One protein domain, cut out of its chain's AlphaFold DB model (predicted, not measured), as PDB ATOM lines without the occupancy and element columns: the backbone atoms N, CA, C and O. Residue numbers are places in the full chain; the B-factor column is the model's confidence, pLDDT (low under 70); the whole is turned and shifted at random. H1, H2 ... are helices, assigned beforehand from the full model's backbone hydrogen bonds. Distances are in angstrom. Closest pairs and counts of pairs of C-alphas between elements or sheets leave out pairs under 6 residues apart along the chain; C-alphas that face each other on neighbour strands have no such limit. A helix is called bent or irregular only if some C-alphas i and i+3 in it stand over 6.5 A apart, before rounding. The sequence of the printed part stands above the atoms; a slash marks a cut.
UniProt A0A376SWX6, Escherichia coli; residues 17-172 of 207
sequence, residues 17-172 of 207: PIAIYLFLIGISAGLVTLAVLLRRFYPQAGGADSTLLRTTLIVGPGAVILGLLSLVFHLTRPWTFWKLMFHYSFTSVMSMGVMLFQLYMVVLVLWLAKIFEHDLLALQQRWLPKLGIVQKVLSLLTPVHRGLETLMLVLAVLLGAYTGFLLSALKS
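This is residues 17 to 172 of the 207 residues of a protein of Escherichia coli (UniProt A0A376SWX6). Four long helices, H1, H2, H4 and H7, make an up-and-down bundle, each running against the one before it in the chain, along the longest axis of the domain. The bundle is well closed from H2 through H1 and H7 to H4 but looser between H4 and H2; the short helices H5 and H6, side by side, turn off crosswise at one end, and the shorter H3 stands crosswise at the other end, these three on the side of H4 away from H7. The printed part has 156 residues with seven named helices, H1 to H7 in order, and no named strand; the class is all helix. It is compact, with a radius of gyration of the C-alphas of 16.8 A, and spans 46 by 37 by 25 A.

H7, residues 145 to 170, is the longest helix and touches H1, residues 17 to 41, closest at the C-alphas of Ala 156 and Ala 29, 4.8 A apart. The two run opposite ways at a shallow tilt of 33 degrees, only just short of steep. H7 also touches H4, residues 93 to 115, with the C-alphas of Leu 155 and Tyr 104 closest at 6.1 A; they run opposite ways at a tilt of 35.1 degrees, only just steep. H1 and H2, residues 51 to 75, form a helical hairpin at a shallow tilt of 22 degrees, closest at the C-alphas of Tyr 21 and Gly 67, 4.2 A apart. H2 and H4 are close but not clearly touching, the C-alphas of Leu 57 and Leu 112 being closest at 6.8 A, while H1 and H4 are near each other. H5, residues 117 to 127, and H6, residues 133 to 141, form a hairpin that only just touches, with 3 pairs of C-alphas within 8 A, the closest being Glu 117 and Leu 138 at 7.5 A. H6 and H4 only just touch, and only at their ends, with 3 such pairs, about perpendicular at 80 degrees; the closest C-alphas are those of Leu 138 and Lys 114, 6.3 A apart. H3, residues 78 to 84, and H2 only just touch, and only at the corner, with 3 such pairs; the closest C-alphas are those of Pro 78 and Val 72, 5.8 A apart. H2 and H7 are apart. Every O i to N i+4 pair is within hydrogen-bond range in H1, H3, H4, H5, H6 and H7; in H2 it is 20 of 21.

H7 measures 36.4 A from first to last C-alpha, ending at C-alpha 170 (202.047, 182.430, 108.861). H1 begins at C-alpha 17 (211.323, 175.210, 108.505) and measures 36.2 A, H2 35.9 A and H4 32.4 A. H2 is neither bent nor irregular, but only just: C-alphas 58 and 61 are 6.1 A apart. H5 measures 15.0 A, H6 12.2 A and H3 10.1 A.

The two C-alphas farthest apart are those of Lys 130 and Ser 172, at 53.6 A. The printed part has no cut, and no link is long. The mean pLDDT of the printed part is 79.8; it is under 70 at residues 43 to 49, 74 to 93, 128 to 132 and 169 to 172.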
ATOM      1  N   PRO A  17     210.048 174.871 107.867       75.31
ATOM      2  CA  PRO A  17     211.323 175.210 108.505       75.31
ATOM      3  C   PRO A  17     211.416 176.694 108.881       75.31
ATOM      4  O   PRO A  17     212.063 177.046 109.867       75.31
ATOM      5  N   ILE A  18     210.722 177.568 108.141       75.56
ATOM      6  CA  ILE A  18     210.669 179.000 108.428       75.56
ATOM      7  C   ILE A  18     210.005 179.270 109.781       75.56
ATOM      8  O   ILE A  18     210.525 180.022 110.607       75.56
ATOM      9  N   ALA A  19     208.890 178.596 110.053       80.38
ATOM     10  CA  ALA A  19     208.202 178.718 111.333       80.38
ATOM     11  C   ALA A  19     209.077 178.239 112.507       80.38
ATOM     12  O   ALA A  19     209.096 178.876 113.560       80.38
ATOM     13  N   ILE A  20     209.845 177.160 112.315       82.44
ATOM     14  CA  ILE A  20     210.758 176.637 113.339       82.44
ATOM     15  C   ILE A  20     211.872 177.641 113.639       82.44
ATOM     16  O   ILE A  20     212.120 177.912 114.814       82.44
ATOM     17  N   TYR A  21     212.512 178.242 112.627       84.88
ATOM     18  CA  TYR A  21     213.555 179.235 112.906       84.88
ATOM     19  C   TYR A  21     212.986 180.442 113.662       84.88
ATOM     20  O   TYR A  21     213.597 180.888 114.634       84.88
ATOM     21  N   LEU A  22     211.820 180.963 113.251       85.75
ATOM     22  CA  LEU A  22     211.200 182.133 113.884       85.75
ATOM     23  C   LEU A  22     210.865 181.853 115.344       85.75
ATOM     24  O   LEU A  22     211.080 182.702 116.209       85.75
ATOM     25  N   PHE A  23     210.381 180.643 115.613       86.75
ATOM     26  CA  PHE A  23     210.078 180.180 116.954       86.75
ATOM     27  C   PHE A  23     211.339 180.057 117.820       86.75
ATOM     28  O   PHE A  23     211.366 180.579 118.934       86.75
ATOM     29  N   LEU A  24     212.412 179.447 117.303       89.88
ATOM     30  CA  LEU A  24     213.686 179.323 118.021       89.88
ATOM     31  C   LEU A  24     214.310 180.690 118.332       89.88
ATOM     32  O   LEU A  24     214.774 180.919 119.451       89.88
ATOM     33  N   ILE A  25     214.282 181.620 117.374       89.44
ATOM     34  CA  ILE A  25     214.744 182.996 117.593       89.44
ATOM     35  C   ILE A  25     213.858 183.704 118.626       89.44
ATOM     36  O   ILE A  25     214.383 184.404 119.488       89.44
ATOM     37  N   GLY A  26     212.540 183.486 118.592       90.94
ATOM     38  CA  GLY A  26     211.609 184.001 119.597       90.94
ATOM     39  C   GLY A  26     211.923 183.504 121.012       90.94
ATOM     40  O   GLY A  26     211.959 184.305 121.944       90.94
ATOM     41  N   ILE A  27     212.234 182.211 121.174       91.56
ATOM     42  CA  ILE A  27     212.667 181.641 122.461       91.56
ATOM     43  C   ILE A  27     213.974 182.285 122.930       91.56
ATOM     44  O   ILE A  27     214.072 182.684 124.090       91.56
ATOM     45  N   SER A  28     214.963 182.418 122.038       93.38
ATOM     46  CA  SER A  28     216.232 183.086 122.349       93.38
ATOM     47  C   SER A  28     215.996 184.516 122.842       93.38
ATOM     48  O   SER A  28     216.431 184.875 123.935       93.38
ATOM     49  N   ALA A  29     215.240 185.310 122.079       92.75
ATOM     50  CA  ALA A  29     214.946 186.699 122.404       92.75
ATOM     51  C   ALA A  29     214.154 186.836 123.715       92.75
ATOM     52  O   ALA A  29     214.457 187.711 124.528       92.75
ATOM     53  N   GLY A  30     213.183 185.953 123.965       92.00
ATOM     54  CA  GLY A  30     212.419 185.924 125.213       92.00
ATOM     55  C   GLY A  30     213.295 185.615 126.427       92.00
ATOM     56  O   GLY A  30     213.254 186.341 127.420       92.00
ATOM     57  N   LEU A  31     214.151 184.594 126.327       93.00
ATOM     58  CA  LEU A  31     215.075 184.232 127.401       93.00
ATOM     59  C   LEU A  31     216.083 185.354 127.684       93.00
ATOM     60  O   LEU A  31     216.326 185.685 128.842       93.00
ATOM     61  N   VAL A  32     216.624 185.984 126.640       92.25
ATOM     62  CA  VAL A  32     217.553 187.108 126.805       92.25
ATOM     63  C   VAL A  32     216.851 188.336 127.386       92.25
ATOM     64  O   VAL A  32     217.414 189.001 128.253       92.25
ATOM     65  N   THR A  33     215.603 188.606 126.996       92.81
ATOM     66  CA  THR A  33     214.798 189.675 127.604       92.81
ATOM     67  C   THR A  33     214.638 189.439 129.103       92.81
ATOM     68  O   THR A  33     214.894 190.349 129.889       92.81
ATOM     69  N   LEU A  34     214.298 188.212 129.518       91.38
ATOM     70  CA  LEU A  34     214.212 187.841 130.934       91.38
ATOM     71  C   LEU A  34     215.558 187.990 131.651       91.38
ATOM     72  O   LEU A  34     215.595 188.517 132.761       91.38
ATOM     73  N   ALA A  35     216.663 187.585 131.022       90.06
ATOM     74  CA  ALA A  35     218.001 187.703 131.599       90.06
ATOM     75  C   ALA A  35     218.412 189.162 131.838       90.06
ATOM     76  O   ALA A  35     218.893 189.504 132.920       90.06
ATOM     77  N   VAL A  36     218.175 190.039 130.858       89.62
ATOM     78  CA  VAL A  36     218.458 191.475 130.988       89.62
ATOM     79  C   VAL A  36     217.534 192.119 132.025       89.62
ATOM     80  O   VAL A  36     217.983 192.921 132.843       89.62
ATOM     81  N   LEU A  37     216.252 191.748 132.036       89.31
ATOM     82  CA  LEU A  37     215.269 192.295 132.966       89.31
ATOM     83  C   LEU A  37     215.575 191.903 134.418       89.31
ATOM     84  O   LEU A  37     215.569 192.762 135.300       89.31
ATOM     85  N   LEU A  38     215.919 190.634 134.655       87.56
ATOM     86  CA  LEU A  38     216.339 190.140 135.965       87.56
ATOM     87  C   LEU A  38     217.558 190.912 136.471       87.56
ATOM     88  O   LEU A  38     217.583 191.335 137.622       87.56
ATOM     89  N   ARG A  39     218.541 191.151 135.602       84.19
ATOM     90  CA  ARG A  39     219.749 191.901 135.956       84.19
ATOM     91  C   ARG A  39     219.468 193.366 136.283       84.19
ATOM     92  O   ARG A  39     220.128 193.935 137.148       84.19
ATOM     93  N   ARG A  40     218.462 193.959 135.635       83.19
ATOM     94  CA  ARG A  40     218.036 195.340 135.880       83.19
ATOM     95  C   ARG A  40     217.280 195.503 137.200       83.19
ATOM     96  O   ARG A  40     217.480 196.510 137.872       83.19
ATOM     97  N   PHE A  41     216.436 194.539 137.569       82.75
ATOM     98  CA  PHE A  41     215.665 194.587 138.820       82.75
ATOM     99  C   PHE A  41     216.420 194.029 140.029       82.75
ATOM    100  O   PHE A  41     216.276 194.553 141.130       82.75
ATOM    101  N   TYR A  42     217.249 193.004 139.831       80.38
ATOM    102  CA  TYR A  42     218.000 192.327 140.888       80.38
ATOM    103  C   TYR A  42     219.494 192.239 140.536       80.38
ATOM    104  O   TYR A  42     219.997 191.157 140.225       80.38
ATOM    105  N   PRO A  43     220.255 193.349 140.639       69.81
ATOM    106  CA  PRO A  43     221.674 193.382 140.270       69.81
ATOM    107  C   PRO A  43     222.540 192.383 141.052       69.81
ATOM    108  O   PRO A  43     223.508 191.855 140.514       69.81
ATOM    109  N   GLN A  44     222.167 192.097 142.306       63.53
ATOM    110  CA  GLN A  44     222.863 191.164 143.203       63.53
ATOM    111  C   GLN A  44     222.664 189.688 142.806       63.53
ATOM    112  O   GLN A  44     223.529 188.858 143.062       63.53
ATOM    113  N   ALA A  45     221.532 189.353 142.171       61.47
ATOM    114  CA  ALA A  45     221.188 187.991 141.748       61.47
ATOM    115  C   ALA A  45     221.336 187.774 140.229       61.47
ATOM    116  O   ALA A  45     221.271 186.643 139.766       61.47
ATOM    117  N   GLY A  46     221.550 188.839 139.449       61.81
ATOM    118  CA  GLY A  46     221.765 188.817 137.997       61.81
ATOM    119  C   GLY A  46     223.238 188.741 137.575       61.81
ATOM    120  O   GLY A  46     223.590 189.192 136.483       61.81
ATOM    121  N   GLY A  47     224.113 188.239 138.450       65.56
ATOM    122  CA  GLY A  47     225.520 187.977 138.137       65.56
ATOM    123  C   GLY A  47     225.711 186.734 137.259       65.56
ATOM    124  O   GLY A  47     224.790 185.924 137.109       65.56
ATOM    125  N   ALA A  48     226.922 186.571 136.707       63.25
ATOM    126  CA  ALA A  48     227.336 185.439 135.857       63.25
ATOM    127  C   ALA A  48     227.104 184.054 136.500       63.25
ATOM    128  O   ALA A  48     226.967 183.050 135.800       63.25
ATOM    129  N   ASP A  49     226.991 184.002 137.828       69.69
ATOM    130  CA  ASP A  49     226.724 182.778 138.582       69.69
ATOM    131  C   ASP A  49     225.255 182.364 138.642       69.69
ATOM    132  O   ASP A  49     224.951 181.234 139.022       69.69
ATOM    133  N   SER A  50     224.329 183.225 138.217       80.00
ATOM    134  CA  SER A  50     222.917 182.858 138.193       80.00
ATOM    135  C   SER A  50     222.642 181.770 137.155       80.00
ATOM    136  O   SER A  50     223.081 181.840 136.002       80.00
ATOM    137  N   THR A  51     221.865 180.758 137.554       83.38
ATOM    138  CA  THR A  51     221.462 179.654 136.673       83.38
ATOM    139  C   THR A  51     220.818 180.185 135.396       83.38
ATOM    140  O   THR A  51     221.120 179.696 134.314       83.38
ATOM    141  N   LEU A  52     220.014 181.247 135.500       85.12
ATOM    142  CA  LEU A  52     219.344 181.857 134.356       85.12
ATOM    143  C   LEU A  52     220.332 182.461 133.347       85.12
ATOM    144  O   LEU A  52     220.172 182.224 132.150       85.12
ATOM    145  N   LEU A  53     221.376 183.182 133.782       86.31
ATOM    146  CA  LEU A  53     222.400 183.694 132.858       86.31
ATOM    147  C   LEU A  53     223.193 182.562 132.208       86.31
ATOM    148  O   LEU A  53     223.454 182.624 131.011       86.31
ATOM    149  N   ARG A  54     223.561 181.529 132.974       85.62
ATOM    150  CA  ARG A  54     224.283 180.360 132.445       85.62
ATOM    151  C   ARG A  54     223.443 179.607 131.416       85.62
ATOM    152  O   ARG A  54     223.948 179.233 130.361       85.62
ATOM    153  N   THR A  55     222.146 179.450 131.669       88.69
ATOM    154  CA  THR A  55     221.209 178.909 130.682       88.69
ATOM    155  C   THR A  55     221.108 179.831 129.470       88.69
ATOM    156  O   THR A  55     221.174 179.349 128.347       88.69
ATOM    157  N   THR A  56     221.027 181.149 129.665       89.00
ATOM    158  CA  THR A  56     220.963 182.133 128.567       89.00
ATOM    159  C   THR A  56     222.229 182.123 127.708       89.00
ATOM    160  O   THR A  56     222.135 182.251 126.491       89.00
ATOM    161  N   LEU A  57     223.400 181.894 128.306       89.00
ATOM    162  CA  LEU A  57     224.676 181.754 127.601       89.00
ATOM    163  C   LEU A  57     224.683 180.568 126.629       89.00
ATOM    164  O   LEU A  57     225.307 180.650 125.577       89.00
ATOM    165  N   ILE A  58     223.996 179.475 126.968       88.50
ATOM    166  CA  ILE A  58     223.939 178.268 126.133       88.50
ATOM    167  C   ILE A  58     222.756 178.350 125.165       88.50
ATOM    168  O   ILE A  58     222.911 178.191 123.955       88.50
ATOM    169  N   VAL A  59     221.564 178.624 125.693       89.00
ATOM    170  CA  VAL A  59     220.302 178.604 124.947       89.00
ATOM    171  C   VAL A  59     220.181 179.807 124.020       89.00
ATOM    172  O   VAL A  59     219.696 179.645 122.906       89.00
ATOM    173  N   GLY A  60     220.649 180.992 124.424       88.88
ATOM    174  CA  GLY A  60     220.582 182.206 123.609       88.88
ATOM    175  C   GLY A  60     221.302 182.026 122.267       88.88
ATOM    176  O   GLY A  60     220.634 182.013 121.229       88.88
ATOM    177  N   PRO A  61     222.631 181.816 122.262       87.75
ATOM    178  CA  PRO A  61     223.393 181.517 121.052       87.75
ATOM    179  C   PRO A  61     222.988 180.193 120.397       87.75
ATOM    180  O   PRO A  61     222.884 180.135 119.174       87.75
ATOM    181  N   GLY A  62     222.719 179.141 121.179       89.31
ATOM    182  CA  GLY A  62     222.365 177.820 120.655       89.31
ATOM    183  C   GLY A  62     221.087 177.839 119.819       89.31
ATOM    184  O   GLY A  62     221.080 177.349 118.691       89.31
ATOM    185  N   ALA A  63     220.029 178.477 120.319       88.75
ATOM    186  CA  ALA A  63     218.779 178.632 119.581       88.75
ATOM    187  C   ALA A  63     218.962 179.483 118.317       88.75
ATOM    188  O   ALA A  63     218.362 179.181 117.286       88.75
ATOM    189  N   VAL A  64     219.830 180.500 118.353       86.88
ATOM    190  CA  VAL A  64     220.113 181.304 117.162       86.88
ATOM    191  C   VAL A  64     220.898 180.519 116.111       86.88
ATOM    192  O   VAL A  64     220.557 180.591 114.933       86.88
ATOM    193  N   ILE A  65     221.917 179.752 116.506       87.31
ATOM    194  CA  ILE A  65     222.689 178.904 115.587       87.31
ATOM    195  C   ILE A  65     221.770 177.870 114.934       87.31
ATOM    196  O   ILE A  65     221.791 177.720 113.717       87.31
ATOM    197  N   LEU A  66     220.923 177.203 115.718       86.94
ATOM    198  CA  LEU A  66     219.946 176.244 115.199       86.94
ATOM    199  C   LEU A  66     218.929 176.908 114.252       86.94
ATOM    200  O   LEU A  66     218.612 176.342 113.204       86.94
ATOM    201  N   GLY A  67     218.475 178.127 114.563       82.94
ATOM    202  CA  GLY A  67     217.623 178.919 113.672       82.94
ATOM    203  C   GLY A  67     218.314 179.286 112.351       82.94
ATOM    204  O   GLY A  67     217.744 179.087 111.280       82.94
ATOM    205  N   LEU A  68     219.567 179.746 112.409       79.81
ATOM    206  CA  LEU A  68     220.407 180.032 111.239       79.81
ATOM    207  C   LEU A  68     220.627 178.791 110.375       79.81
ATOM    208  O   LEU A  68     220.513 178.867 109.156       79.81
ATOM    209  N   LEU A  69     220.930 177.651 110.996       81.75
ATOM    210  CA  LEU A  69     221.118 176.391 110.285       81.75
ATOM    211  C   LEU A  69     219.847 176.026 109.516       81.75
ATOM    212  O   LEU A  69     219.922 175.789 108.313       81.75
ATOM    213  N   SER A  70     218.683 176.064 110.170       76.00
ATOM    214  CA  SER A  70     217.392 175.798 109.520       76.00
ATOM    215  C   SER A  70     217.141 176.721 108.318       76.00
ATOM    216  O   SER A  70     216.737 176.254 107.252       76.00
ATOM    217  N   LEU A  71     217.474 178.008 108.447       76.00
ATOM    218  CA  LEU A  71     217.355 178.994 107.372       76.00
ATOM    219  C   LEU A  71     218.278 178.683 106.179       76.00
ATOM    220  O   LEU A  71     217.856 178.755 105.023       76.00
ATOM    221  N   VAL A  72     219.533 178.308 106.448       73.19
ATOM    222  CA  VAL A  72     220.522 177.962 105.414       73.19
ATOM    223  C   VAL A  72     220.129 176.682 104.677       73.19
ATOM    224  O   VAL A  72     220.248 176.626 103.451       73.19
ATOM    225  N   PHE A  73     219.632 175.674 105.399       70.00
ATOM    226  CA  PHE A  73     219.149 174.430 104.799       70.00
ATOM    227  C   PHE A  73     217.943 174.667 103.887       70.00
ATOM    228  O   PHE A  73     217.898 174.110 102.790       70.00
ATOM    229  N   HIS A  74     217.008 175.531 104.286       66.50
ATOM    230  CA  HIS A  74     215.840 175.847 103.468       66.50
ATOM    231  C   HIS A  74     216.210 176.555 102.152       66.50
ATOM    232  O   HIS A  74     215.682 176.209 101.096       66.50
ATOM    233  N   LEU A  75     217.169 177.488 102.174       66.44
ATOM    234  CA  LEU A  75     217.556 178.226 100.968       66.44
ATOM    235  C   LEU A  75     218.301 177.382  99.922       66.44
ATOM    236  O   LEU A  75     218.499 177.876  98.814       66.44
ATOM    237  N   THR A  76     218.754 176.159 100.254       59.50
ATOM    238  CA  THR A  76     219.531 175.214  99.406       59.50
ATOM    239  C   THR A  76     220.737 175.810  98.642       59.50
ATOM    240  O   THR A  76     221.400 175.120  97.868       59.50
ATOM    241  N   ARG A  77     221.084 177.084  98.884       62.12
ATOM    242  CA  ARG A  77     222.169 177.853  98.253       62.12
ATOM    243  C   ARG A  77     222.807 178.831  99.260       62.12
ATOM    244  O   ARG A  77     222.522 180.034  99.207       62.12
ATOM    245  N   PRO A  78     223.721 178.369 100.135       64.69
ATOM    246  CA  PRO A  78     224.324 179.188 101.201       64.69
ATOM    247  C   PRO A  78     225.053 180.438 100.679       64.69
ATOM    248  O   PRO A  78     225.026 181.494 101.308       64.69
ATOM    249  N   TRP A  79     225.644 180.360  99.484       61.34
ATOM    250  CA  TRP A  79     226.369 181.479  98.871       61.34
ATOM    251  C   TRP A  79     225.455 182.634  98.426       61.34
ATOM    252  O   TRP A  79     225.869 183.792  98.394       61.34
ATOM    253  N   THR A  80     224.196 182.335  98.093       59.50
ATOM    254  CA  THR A  80     223.218 183.354  97.672       59.50
ATOM    255  C   THR A  80     222.669 184.101  98.885       59.50
ATOM    256  O   THR A  80     222.523 185.319  98.830       59.50
ATOM    257  N   PHE A  81     222.463 183.399 100.007       65.19
ATOM    258  CA  PHE A  81     222.095 184.007 101.288       65.19
ATOM    259  C   PHE A  81     223.133 185.038 101.749       65.19
ATOM    260  O   PHE A  81     222.780 186.151 102.128       65.19
ATOM    261  N   TRP A  82     224.421 184.702 101.637       65.06
ATOM    262  CA  TRP A  82     225.501 185.607 102.030       65.06
ATOM    263  C   TRP A  82     225.551 186.879 101.169       65.06
ATOM    264  O   TRP A  82     225.775 187.964 101.692       65.06
ATOM    265  N   LYS A  83     225.253 186.787  99.863       62.81
ATOM    266  CA  LYS A  83     225.096 187.978  99.004       62.81
ATOM    267  C   LYS A  83     223.867 188.813  99.372       62.81
ATOM    268  O   LYS A  83     223.933 190.039  99.334       62.81
ATOM    269  N   LEU A  84     222.765 188.162  99.745       62.34
ATOM    270  CA  LEU A  84     221.534 188.830 100.180       62.34
ATOM    271  C   LEU A  84     221.731 189.593 101.505       62.34
ATOM    272  O   LEU A  84     221.122 190.636 101.707       62.34
ATOM    273  N   MET A  85     222.641 189.120 102.362       65.38
ATOM    274  CA  MET A  85     223.092 189.815 103.574       65.38
ATOM    275  C   MET A  85     223.881 191.113 103.316       65.38
ATOM    276  O   MET A  85     224.164 191.816 104.271       65.38
ATOM    277  N   PHE A  86     224.275 191.455 102.088       64.12
ATOM    278  CA  PHE A  86     224.976 192.725 101.816       64.12
ATOM    279  C   PHE A  86     224.185 193.676 100.906       64.12
ATOM    280  O   PHE A  86     224.451 194.877 100.903       64.12
ATOM    281  N   HIS A  87     223.180 193.179 100.179       57.28
ATOM    282  CA  HIS A  87     222.309 193.986  99.320       57.28
ATOM    283  C   HIS A  87     220.940 194.212  99.978       57.28
ATOM    284  O   HIS A  87     220.015 193.418  99.806       57.28
ATOM    285  N   TYR A  88     220.804 195.313 100.724       59.16
ATOM    286  CA  TYR A  88     219.587 195.652 101.470       59.16
ATOM    287  C   TYR A  88     218.690 196.659 100.736       59.16
ATOM    288  O   TYR A  88     219.163 197.627 100.144       59.16
ATOM    289  N   SER A  89     217.372 196.465 100.825       56.62
ATOM    290  CA  SER A  89     216.350 197.462 100.479       56.62
ATOM    291  C   SER A  89     215.382 197.586 101.655       56.62
ATOM    292  O   SER A  89     214.718 196.612 102.008       56.62
ATOM    293  N   PHE A  90     215.280 198.778 102.252       56.28
ATOM    294  CA  PHE A  90     214.470 199.043 103.457       56.28
ATOM    295  C   PHE A  90     212.950 198.912 103.251       56.28
ATOM    296  O   PHE A  90     212.182 199.034 104.197       56.28
ATOM    297  N   THR A  91     212.504 198.670 102.021       60.09
ATOM    298  CA  THR A  91     211.090 198.605 101.641       60.09
ATOM    299  C   THR A  91     210.463 197.221 101.822       60.09
ATOM    300  O   THR A  91     209.242 197.110 101.762       60.09
ATOM    301  N   SER A  92     211.253 196.164 102.052       68.50
ATOM    302  CA  SER A  92     210.736 194.792 102.173       68.50
ATOM    303  C   SER A  92     210.818 194.241 103.599       68.50
ATOM    304  O   SER A  92     211.842 194.355 104.277       68.50
ATOM    305  N   VAL A  93     209.740 193.576 104.032       67.81
ATOM    306  CA  VAL A  93     209.629 192.925 105.351       67.81
ATOM    307  C   VAL A  93     210.768 191.924 105.557       67.81
ATOM    308  O   VAL A  93     211.476 191.978 106.554       67.81
ATOM    309  N   MET A  94     211.040 191.086 104.558       73.19
ATOM    310  CA  MET A  94     212.102 190.079 104.613       73.19
ATOM    311  C   MET A  94     213.498 190.682 104.876       73.19
ATOM    312  O   MET A  94     214.263 190.124 105.660       73.19
ATOM    313  N   SER A  95     213.819 191.838 104.279       71.94
ATOM    314  CA  SER A  95     215.108 192.519 104.472       71.94
ATOM    315  C   SER A  95     215.231 193.154 105.864       71.94
ATOM    316  O   SER A  95     216.283 193.041 106.498       71.94
ATOM    317  N   MET A  96     214.140 193.732 106.390       78.81
ATOM    318  CA  MET A  96     214.096 194.259 107.761       78.81
ATOM    319  C   MET A  96     214.382 193.174 108.805       78.81
ATOM    320  O   MET A  96     215.146 193.410 109.741       78.81
ATOM    321  N   GLY A  97     213.836 191.969 108.613       79.25
ATOM    322  CA  GLY A  97     214.089 190.831 109.498       79.25
ATOM    323  C   GLY A  97     215.558 190.412 109.547       79.25
ATOM    324  O   GLY A  97     216.100 190.216 110.633       79.25
ATOM    325  N   VAL A  98     216.226 190.331 108.391       78.56
ATOM    326  CA  VAL A  98     217.657 189.977 108.316       78.56
ATOM    327  C   VAL A  98     218.525 191.042 108.989       78.56
ATOM    328  O   VAL A  98     219.458 190.701 109.714       78.56
ATOM    329  N   MET A  99     218.209 192.328 108.806       83.00
ATOM    330  CA  MET A  99     218.939 193.420 109.456       83.00
ATOM    331  C   MET A  99     218.773 193.394 110.981       83.00
ATOM    332  O   MET A  99     219.759 193.493 111.713       83.00
ATOM    333  N   LEU A 100     217.538 193.222 111.465       85.69
ATOM    334  CA  LEU A 100     217.237 193.145 112.895       85.69
ATOM    335  C   LEU A 100     217.927 191.939 113.541       85.69
ATOM    336  O   LEU A 100     218.514 192.057 114.615       85.69
ATOM    337  N   PHE A 101     217.919 190.801 112.848       85.56
ATOM    338  CA  PHE A 101     218.619 189.594 113.259       85.56
ATOM    339  C   PHE A 101     220.138 189.790 113.345       85.56
ATOM    340  O   PHE A 101     220.757 189.422 114.344       85.56
ATOM    341  N   GLN A 102     220.742 190.395 112.320       86.50
ATOM    342  CA  GLN A 102     222.180 190.646 112.275       86.50
ATOM    343  C   GLN A 102     222.619 191.575 113.411       86.50
ATOM    344  O   GLN A 102     223.620 191.309 114.082       86.50
ATOM    345  N   LEU A 103     221.854 192.643 113.655       89.31
ATOM    346  CA  LEU A 103     222.114 193.574 114.746       89.31
ATOM    347  C   LEU A 103     221.949 192.892 116.110       89.31
ATOM    348  O   LEU A 103     222.829 193.014 116.961       89.31
ATOM    349  N   TYR A 104     220.874 192.122 116.299       90.56
ATOM    350  CA  TYR A 104     220.650 191.337 117.512       90.56
ATOM    351  C   TYR A 104     221.810 190.381 117.796       90.56
ATOM    352  O   TYR A 104     222.292 190.348 118.920       90.56
ATOM    353  N   MET A 105     222.310 189.652 116.796       88.50
ATOM    354  CA  MET A 105     223.427 188.719 116.978       88.50
ATOM    355  C   MET A 105     224.713 189.410 117.425       88.50
ATOM    356  O   MET A 105     225.368 188.952 118.361       88.50
ATOM    357  N   VAL A 106     225.070 190.525 116.785       89.75
ATOM    358  CA  VAL A 106     226.265 191.289 117.168       89.75
ATOM    359  C   VAL A 106     226.127 191.794 118.604       89.75
ATOM    360  O   VAL A 106     227.033 191.604 119.414       89.75
ATOM    361  N   VAL A 107     224.978 192.379 118.948       91.56
ATOM    362  CA  VAL A 107     224.728 192.906 120.296       91.56
ATOM    363  C   VAL A 107     224.664 191.783 121.336       91.56
ATOM    364  O   VAL A 107     225.245 191.939 122.406       91.56
ATOM    365  N   LEU A 108     224.056 190.634 121.020       90.56
ATOM    366  CA  LEU A 108     223.999 189.446 121.879       90.56
ATOM    367  C   LEU A 108     225.402 188.960 122.239       90.56
ATOM    368  O   LEU A 108     225.696 188.750 123.414       90.56
ATOM    369  N   VAL A 109     226.272 188.798 121.238       89.25
ATOM    370  CA  VAL A 109     227.647 188.327 121.445       89.25
ATOM    371  C   VAL A 109     228.441 189.333 122.270       89.25
ATOM    372  O   VAL A 109     229.121 188.936 123.209       89.25
ATOM    373  N   LEU A 110     228.329 190.630 121.974       89.62
ATOM    374  CA  LEU A 110     228.989 191.680 122.753       89.62
ATOM    375  C   LEU A 110     228.491 191.723 124.203       89.62
ATOM    376  O   LEU A 110     229.284 191.887 125.132       89.62
ATOM    377  N   TRP A 111     227.187 191.552 124.406       89.50
ATOM    378  CA  TRP A 111     226.569 191.542 125.727       89.50
ATOM    379  C   TRP A 111     227.012 190.321 126.544       89.50
ATOM    380  O   TRP A 111     227.464 190.483 127.679       89.50
ATOM    381  N   LEU A 112     226.989 189.122 125.950       88.19
ATOM    382  CA  LEU A 112     227.494 187.894 126.574       88.19
ATOM    383  C   LEU A 112     229.008 187.953 126.832       88.19
ATOM    384  O   LEU A 112     229.474 187.534 127.888       88.19
ATOM    385  N   ALA A 113     229.788 188.515 125.910       86.00
ATOM    386  CA  ALA A 113     231.224 188.688 126.102       86.00
ATOM    387  C   ALA A 113     231.528 189.616 127.284       86.00
ATOM    388  O   ALA A 113     232.465 189.362 128.039       86.00
ATOM    389  N   LYS A 114     230.722 190.670 127.475       85.50
ATOM    390  CA  LYS A 114     230.900 191.582 128.607       85.50
ATOM    391  C   LYS A 114     230.462 190.975 129.935       85.50
ATOM    392  O   LYS A 114     231.053 191.293 130.963       85.50
ATOM    393  N   ILE A 115     229.431 190.132 129.932       83.88
ATOM    394  CA  ILE A 115     228.895 189.545 131.164       83.88
ATOM    395  C   ILE A 115     229.767 188.398 131.687       83.88
ATOM    396  O   ILE A 115     230.002 188.318 132.888       83.88
ATOM    397  N   PHE A 116     230.320 187.581 130.787       83.69
ATOM    398  CA  PHE A 116     231.244 186.485 131.096       83.69
ATOM    399  C   PHE A 116     232.697 186.889 130.847       83.69
ATOM    400  O   PHE A 116     233.507 186.091 130.386       83.69
ATOM    401  N   GLU A 117     233.044 188.143 131.127       82.31
ATOM    402  CA  GLU A 117     234.350 188.682 130.762       82.31
ATOM    403  C   GLU A 117     235.519 187.930 131.407       82.31
ATOM    404  O   GLU A 117     236.523 187.658 130.755       82.31
ATOM    405  N   HIS A 118     235.361 187.527 132.667       77.25
ATOM    406  CA  HIS A 118     236.375 186.794 133.420       77.25
ATOM    407  C   HIS A 118     236.583 185.386 132.845       77.25
ATOM    408  O   HIS A 118     237.720 184.989 132.591       77.25
ATOM    409  N   ASP A 119     235.491 184.666 132.562       80.38
ATOM    410  CA  ASP A 119     235.531 183.344 131.929       80.38
ATOM    411  C   ASP A 119     236.079 183.418 130.500       80.38
ATOM    412  O   ASP A 119     236.860 182.564 130.080       80.38
ATOM    413  N   LEU A 120     235.722 184.468 129.756       78.69
ATOM    414  CA  LEU A 120     236.196 184.699 128.397       78.69
ATOM    415  C   LEU A 120     237.697 184.995 128.377       78.69
ATOM    416  O   LEU A 120     238.409 184.457 127.531       78.69
ATOM    417  N   LEU A 121     238.196 185.805 129.312       78.94
ATOM    418  CA  LEU A 121     239.626 186.072 129.457       78.94
ATOM    419  C   LEU A 121     240.389 184.822 129.904       78.94
ATOM    420  O   LEU A 121     241.466 184.557 129.372       78.94
ATOM    421  N   ALA A 122     239.827 184.013 130.805       78.38
ATOM    422  CA  ALA A 122     240.411 182.730 131.194       78.38
ATOM    423  C   ALA A 122     240.483 181.753 130.005       78.38
ATOM    424  O   ALA A 122     241.511 181.108 129.782       78.38
ATOM    425  N   LEU A 123     239.426 181.684 129.191       77.12
ATOM    426  CA  LEU A 123     239.388 180.857 127.986       77.12
ATOM    427  C   LEU A 123     240.357 181.373 126.910       77.12
ATOM    428  O   LEU A 123     241.051 180.579 126.276       77.12
ATOM    429  N   GLN A 124     240.454 182.694 126.741       77.12
ATOM    430  CA  GLN A 124     241.370 183.344 125.805       77.12
ATOM    431  C   GLN A 124     242.831 183.115 126.196       77.12
ATOM    432  O   GLN A 124     243.631 182.776 125.333       77.12
ATOM    433  N   GLN A 125     243.188 183.221 127.478       73.38
ATOM    434  CA  GLN A 125     244.534 182.885 127.959       73.38
ATOM    435  C   GLN A 125     244.874 181.409 127.715       73.38
ATOM    436  O   GLN A 125     246.013 181.081 127.392       73.38
ATOM    437  N   ARG A 126     243.876 180.522 127.810       75.94
ATOM    438  CA  ARG A 126     244.051 179.079 127.617       75.94
ATOM    439  C   ARG A 126     244.180 178.655 126.151       75.94
ATOM    440  O   ARG A 126     244.949 177.743 125.871       75.94
ATOM    441  N   TRP A 127     243.442 179.283 125.234       75.00
ATOM    442  CA  TRP A 127     243.425 178.898 123.815       75.00
ATOM    443  C   TRP A 127     244.207 179.845 122.893       75.00
ATOM    444  O   TRP A 127     244.852 179.376 121.961       75.00
ATOM    445  N   LEU A 128     244.170 181.165 123.123       68.12
ATOM    446  CA  LEU A 128     244.815 182.185 122.279       68.12
ATOM    447  C   LEU A 128     245.442 183.328 123.116       68.12
ATOM    448  O   LEU A 128     244.951 184.466 123.099       68.12
ATOM    449  N   PRO A 129     246.577 183.083 123.801       68.50
ATOM    450  CA  PRO A 129     247.215 184.063 124.690       68.50
ATOM    451  C   PRO A 129     247.704 185.340 123.981       68.50
ATOM    452  O   PRO A 129     247.941 186.356 124.628       68.50
ATOM    453  N   LYS A 130     247.824 185.333 122.644       66.81
ATOM    454  CA  LYS A 130     248.316 186.476 121.848       66.81
ATOM    455  C   LYS A 130     247.236 187.486 121.426       66.81
ATOM    456  O   LYS A 130     247.574 188.533 120.876       66.81
ATOM    457  N   LEU A 131     245.950 187.218 121.663       67.44
ATOM    458  CA  LEU A 131     244.853 188.103 121.246       67.44
ATOM    459  C   LEU A 131     244.518 189.174 122.301       67.44
ATOM    460  O   LEU A 131     243.454 189.155 122.912       67.44
ATOM    461  N   GLY A 132     245.385 190.183 122.452       67.62
ATOM    462  CA  GLY A 132     245.117 191.363 123.301       67.62
ATOM    463  C   GLY A 132     243.943 192.247 122.833       67.62
ATOM    464  O   GLY A 132     243.532 193.174 123.529       67.62
ATOM    465  N   ILE A 133     243.370 191.955 121.659       75.81
ATOM    466  CA  ILE A 133     242.211 192.662 121.097       75.81
ATOM    467  C   ILE A 133     240.971 192.457 121.974       75.81
ATOM    468  O   ILE A 133     240.215 193.403 122.170       75.81
ATOM    469  N   VAL A 134     240.785 191.261 122.548       76.56
ATOM    470  CA  VAL A 134     239.600 190.943 123.367       76.56
ATOM    471  C   VAL A 134     239.550 191.840 124.600       76.56
ATOM    472  O   VAL A 134     238.536 192.488 124.840       76.56
ATOM    473  N   GLN A 135     240.671 191.972 125.315       75.75
ATOM    474  CA  GLN A 135     240.794 192.873 126.466       75.75
ATOM    475  C   GLN A 135     240.522 194.335 126.088       75.75
ATOM    476  O   GLN A 135     239.850 195.050 126.828       75.75
ATOM    477  N   LYS A 136     241.006 194.773 124.919       79.94
ATOM    478  CA  LYS A 136     240.814 196.144 124.429       79.94
ATOM    479  C   LYS A 136     239.362 196.436 124.039       79.94
ATOM    480  O   LYS A 136     238.858 197.512 124.335       79.94
ATOM    481  N   VAL A 137     238.681 195.491 123.389       79.81
ATOM    482  CA  VAL A 137     237.253 195.611 123.047       79.81
ATOM    483  C   VAL A 137     236.408 195.624 124.317       79.81
ATOM    484  O   VAL A 137     235.527 196.463 124.472       79.81
ATOM    485  N   LEU A 138     236.712 194.731 125.253       79.81
ATOM    486  CA  LEU A 138     235.995 194.585 126.509       79.81
ATOM    487  C   LEU A 138     236.106 195.832 127.399       79.81
ATOM    488  O   LEU A 138     235.100 196.284 127.947       79.81
ATOM    489  N   SER A 139     237.299 196.432 127.482       80.06
ATOM    490  CA  SER A 139     237.516 197.679 128.225       80.06
ATOM    491  C   SER A 139     236.811 198.875 127.581       80.06
ATOM    492  O   SER A 139     236.256 199.707 128.296       80.06
ATOM    493  N   LEU A 140     236.748 198.920 126.246       81.56
ATOM    494  CA  LEU A 140     236.010 199.938 125.494       81.56
ATOM    495  C   LEU A 140     234.484 199.777 125.629       81.56
ATOM    496  O   LEU A 140     233.746 200.758 125.550       81.56
ATOM    497  N   LEU A 141     234.008 198.556 125.896       81.88
ATOM    498  CA  LEU A 141     232.601 198.249 126.169       81.88
ATOM    499  C   LEU A 141     232.164 198.560 127.606       81.88
ATOM    500  O   LEU A 141     230.971 198.751 127.841       81.88
ATOM    501  N   THR A 142     233.088 198.640 128.566       79.81
ATOM    502  CA  THR A 142     232.791 198.965 129.972       79.81
ATOM    503  C   THR A 142     231.971 200.249 130.157       79.81
ATOM    504  O   THR A 142     230.934 200.173 130.819       79.81
ATOM    505  N   PRO A 143     232.333 201.410 129.566       82.25
ATOM    506  CA  PRO A 143     231.534 202.630 129.719       82.25
ATOM    507  C   PRO A 143     230.162 202.537 129.036       82.25
ATOM    508  O   PRO A 143     229.201 203.156 129.487       82.25
ATOM    509  N   VAL A 144     230.047 201.738 127.971       84.56
ATOM    510  CA  VAL A 144     228.818 201.606 127.171       84.56
ATOM    511  C   VAL A 144     227.921 200.473 127.684       84.56
ATOM    512  O   VAL A 144     226.813 200.295 127.188       84.56
ATOM    513  N   HIS A 145     228.337 199.728 128.712       83.12
ATOM    514  CA  HIS A 145     227.650 198.515 129.158       83.12
ATOM    515  C   HIS A 145     226.162 198.731 129.475       83.12
ATOM    516  O   HIS A 145     225.318 197.968 129.012       83.12
ATOM    517  N   ARG A 146     225.818 199.817 130.179       82.44
ATOM    518  CA  ARG A 146     224.413 200.169 130.469       82.44
ATOM    519  C   ARG A 146     223.602 200.475 129.206       82.44
ATOM    520  O   ARG A 146     222.422 200.128 129.119       82.44
ATOM    521  N   GLY A 147     224.234 201.125 128.229       87.00
ATOM    522  CA  GLY A 147     223.638 201.372 126.917       87.00
ATOM    523  C   GLY A 147     223.422 200.069 126.156       87.00
ATOM    524  O   GLY A 147     222.345 199.855 125.613       87.00
ATOM    525  N   LEU A 148     224.405 199.166 126.200       88.44
ATOM    526  CA  LEU A 148     224.351 197.850 125.570       88.44
ATOM    527  C   LEU A 148     223.225 196.982 126.146       88.44
ATOM    528  O   LEU A 148     222.512 196.351 125.380       88.44
ATOM    529  N   GLU A 149     223.017 196.986 127.465       88.94
ATOM    530  CA  GLU A 149     221.889 196.283 128.097       88.94
ATOM    531  C   GLU A 149     220.533 196.826 127.636       88.94
ATOM    532  O   GLU A 149     219.633 196.060 127.301       88.94
ATOM    533  N   THR A 150     220.388 198.152 127.585       90.56
ATOM    534  CA  THR A 150     219.140 198.783 127.135       90.56
ATOM    535  C   THR A 150     218.892 198.509 125.656       90.56
ATOM    536  O   THR A 150     217.782 198.143 125.276       90.56
ATOM    537  N   LEU A 151     219.932 198.626 124.829       92.38
ATOM    538  CA  LEU A 151     219.878 198.303 123.409       92.38
ATOM    539  C   LEU A 151     219.509 196.832 123.196       92.38
ATOM    540  O   LEU A 151     218.647 196.541 122.374       92.38
ATOM    541  N   MET A 152     220.107 195.920 123.965       93.19
ATOM    542  CA  MET A 152     219.815 194.493 123.885       93.19
ATOM    543  C   MET A 152     218.362 194.191 124.246       93.19
ATOM    544  O   MET A 152     217.709 193.429 123.542       93.19
ATOM    545  N   LEU A 153     217.834 194.820 125.297       93.44
ATOM    546  CA  LEU A 153     216.435 194.665 125.691       93.44
ATOM    547  C   LEU A 153     215.484 195.167 124.602       93.44
ATOM    548  O   LEU A 153     214.550 194.462 124.232       93.44
ATOM    549  N   VAL A 154     215.738 196.359 124.055       94.75
ATOM    550  CA  VAL A 154     214.922 196.921 122.970       94.75
ATOM    551  C   VAL A 154     214.978 196.021 121.736       94.75
ATOM    552  O   VAL A 154     213.934 195.685 121.187       94.75
ATOM    553  N   LEU A 155     216.167 195.573 121.329       93.06
ATOM    554  CA  LEU A 155     216.333 194.680 120.182       93.06
ATOM    555  C   LEU A 155     215.673 193.323 120.397       93.06
ATOM    556  O   LEU A 155     215.037 192.826 119.477       93.06
ATOM    557  N   ALA A 156     215.791 192.728 121.585       93.06
ATOM    558  CA  ALA A 156     215.180 191.441 121.892       93.06
ATOM    559  C   ALA A 156     213.647 191.525 121.867       93.06
ATOM    560  O   ALA A 156     212.994 190.668 121.274       93.06
ATOM    561  N   VAL A 157     213.068 192.592 122.427       94.12
ATOM    562  CA  VAL A 157     211.618 192.826 122.387       94.12
ATOM    563  C   VAL A 157     211.144 193.106 120.962       94.12
ATOM    564  O   VAL A 157     210.173 192.497 120.520       94.12
ATOM    565  N   LEU A 158     211.835 193.977 120.218       92.56
ATOM    566  CA  LEU A 158     211.502 194.268 118.820       92.56
ATOM    567  C   LEU A 158     211.606 193.019 117.946       92.56
ATOM    568  O   LEU A 158     210.716 192.768 117.138       92.56
ATOM    569  N   LEU A 159     212.661 192.221 118.120       91.00
ATOM    570  CA  LEU A 159     212.857 190.981 117.381       91.00
ATOM    571  C   LEU A 159     211.781 189.957 117.736       91.00
ATOM    572  O   LEU A 159     211.195 189.388 116.827       91.00
ATOM    573  N   GLY A 160     211.469 189.767 119.020       90.62
ATOM    574  CA  GLY A 160     210.401 188.866 119.462       90.62
ATOM    575  C   GLY A 160     209.015 189.289 118.964       90.62
ATOM    576  O   GLY A 160     208.233 188.454 118.518       90.62
ATOM    577  N   ALA A 161     208.718 190.591 118.972       91.06
ATOM    578  CA  ALA A 161     207.477 191.125 118.421       91.06
ATOM    579  C   ALA A 161     207.414 190.944 116.896       91.06
ATOM    580  O   ALA A 161     206.385 190.533 116.368       91.06
ATOM    581  N   TYR A 162     208.523 191.195 116.194       87.38
ATOM    582  CA  TYR A 162     208.633 191.003 114.752       87.38
ATOM    583  C   TYR A 162     208.466 189.529 114.355       87.38
ATOM    584  O   TYR A 162     207.670 189.219 113.469       87.38
ATOM    585  N   THR A 163     209.150 188.600 115.033       87.25
ATOM    586  CA  THR A 163     209.010 187.162 114.762       87.25
ATOM    587  C   THR A 163     207.620 186.647 115.130       87.25
ATOM    588  O   THR A 163     207.056 185.858 114.376       87.25
ATOM    589  N   GLY A 164     207.033 187.124 116.231       85.19
ATOM    590  CA  GLY A 164     205.661 186.809 116.632       85.19
ATOM    591  C   GLY A 164     204.617 187.312 115.631       85.19
ATOM    592  O   GLY A 164     203.707 186.571 115.266       85.19
ATOM    593  N   PHE A 165     204.779 188.536 115.125       84.75
ATOM    594  CA  PHE A 165     203.930 189.095 114.071       84.75
ATOM    595  C   PHE A 165     204.023 188.274 112.780       84.75
ATOM    596  O   PHE A 165     202.998 187.900 112.212       84.75
ATOM    597  N   LEU A 166     205.241 187.915 112.359       80.81
ATOM    598  CA  LEU A 166     205.446 187.036 111.208       80.81
ATOM    599  C   LEU A 166     204.812 185.656 111.416       80.81
ATOM    600  O   LEU A 166     204.144 185.158 110.519       80.81
ATOM    601  N   LEU A 167     204.952 185.055 112.601       77.88
ATOM    602  CA  LEU A 167     204.287 183.792 112.950       77.88
ATOM    603  C   LEU A 167     202.758 183.901 112.918       77.88
ATOM    604  O   LEU A 167     202.086 182.958 112.500       77.88
ATOM    605  N   SER A 168     202.197 185.043 113.316       72.44
ATOM    606  CA  SER A 168     200.758 185.295 113.208       72.44
ATOM    607  C   SER A 168     200.307 185.424 111.751       72.44
ATOM    608  O   SER A 168     199.232 184.936 111.412       72.44
ATOM    609  N   ALA A 169     201.125 186.027 110.885       68.50
ATOM    610  CA  ALA A 169     200.872 186.078 109.445       68.50
ATOM    611  C   ALA A 169     201.018 184.694 108.776       68.50
ATOM    612  O   ALA A 169     200.306 184.389 107.822       68.50
ATOM    613  N   LEU A 170     201.878 183.818 109.314       61.00
ATOM    614  CA  LEU A 170     202.047 182.430 108.861       61.00
ATOM    615  C   LEU A 170     200.862 181.515 109.204       61.00
ATOM    616  O   LEU A 170     200.645 180.503 108.537       61.00
ATOM    617  N   LYS A 171     200.079 181.856 110.237       49.53
ATOM    618  CA  LYS A 171     198.938 181.057 110.723       49.53
ATOM    619  C   LYS A 171     197.775 180.974 109.719       49.53
ATOM    620  O   LYS A 171     196.849 180.198 109.935       49.53
ATOM    621  N   SER A 172     197.833 181.709 108.610       47.22
ATOM    622  CA  SER A 172     196.886 181.575 107.498       47.22
ATOM    623  C   SER A 172     197.078 180.305 106.648       47.22
ATOM    624  O   SER A 172     196.329 180.130 105.688       47.22
TER     625      SER A 172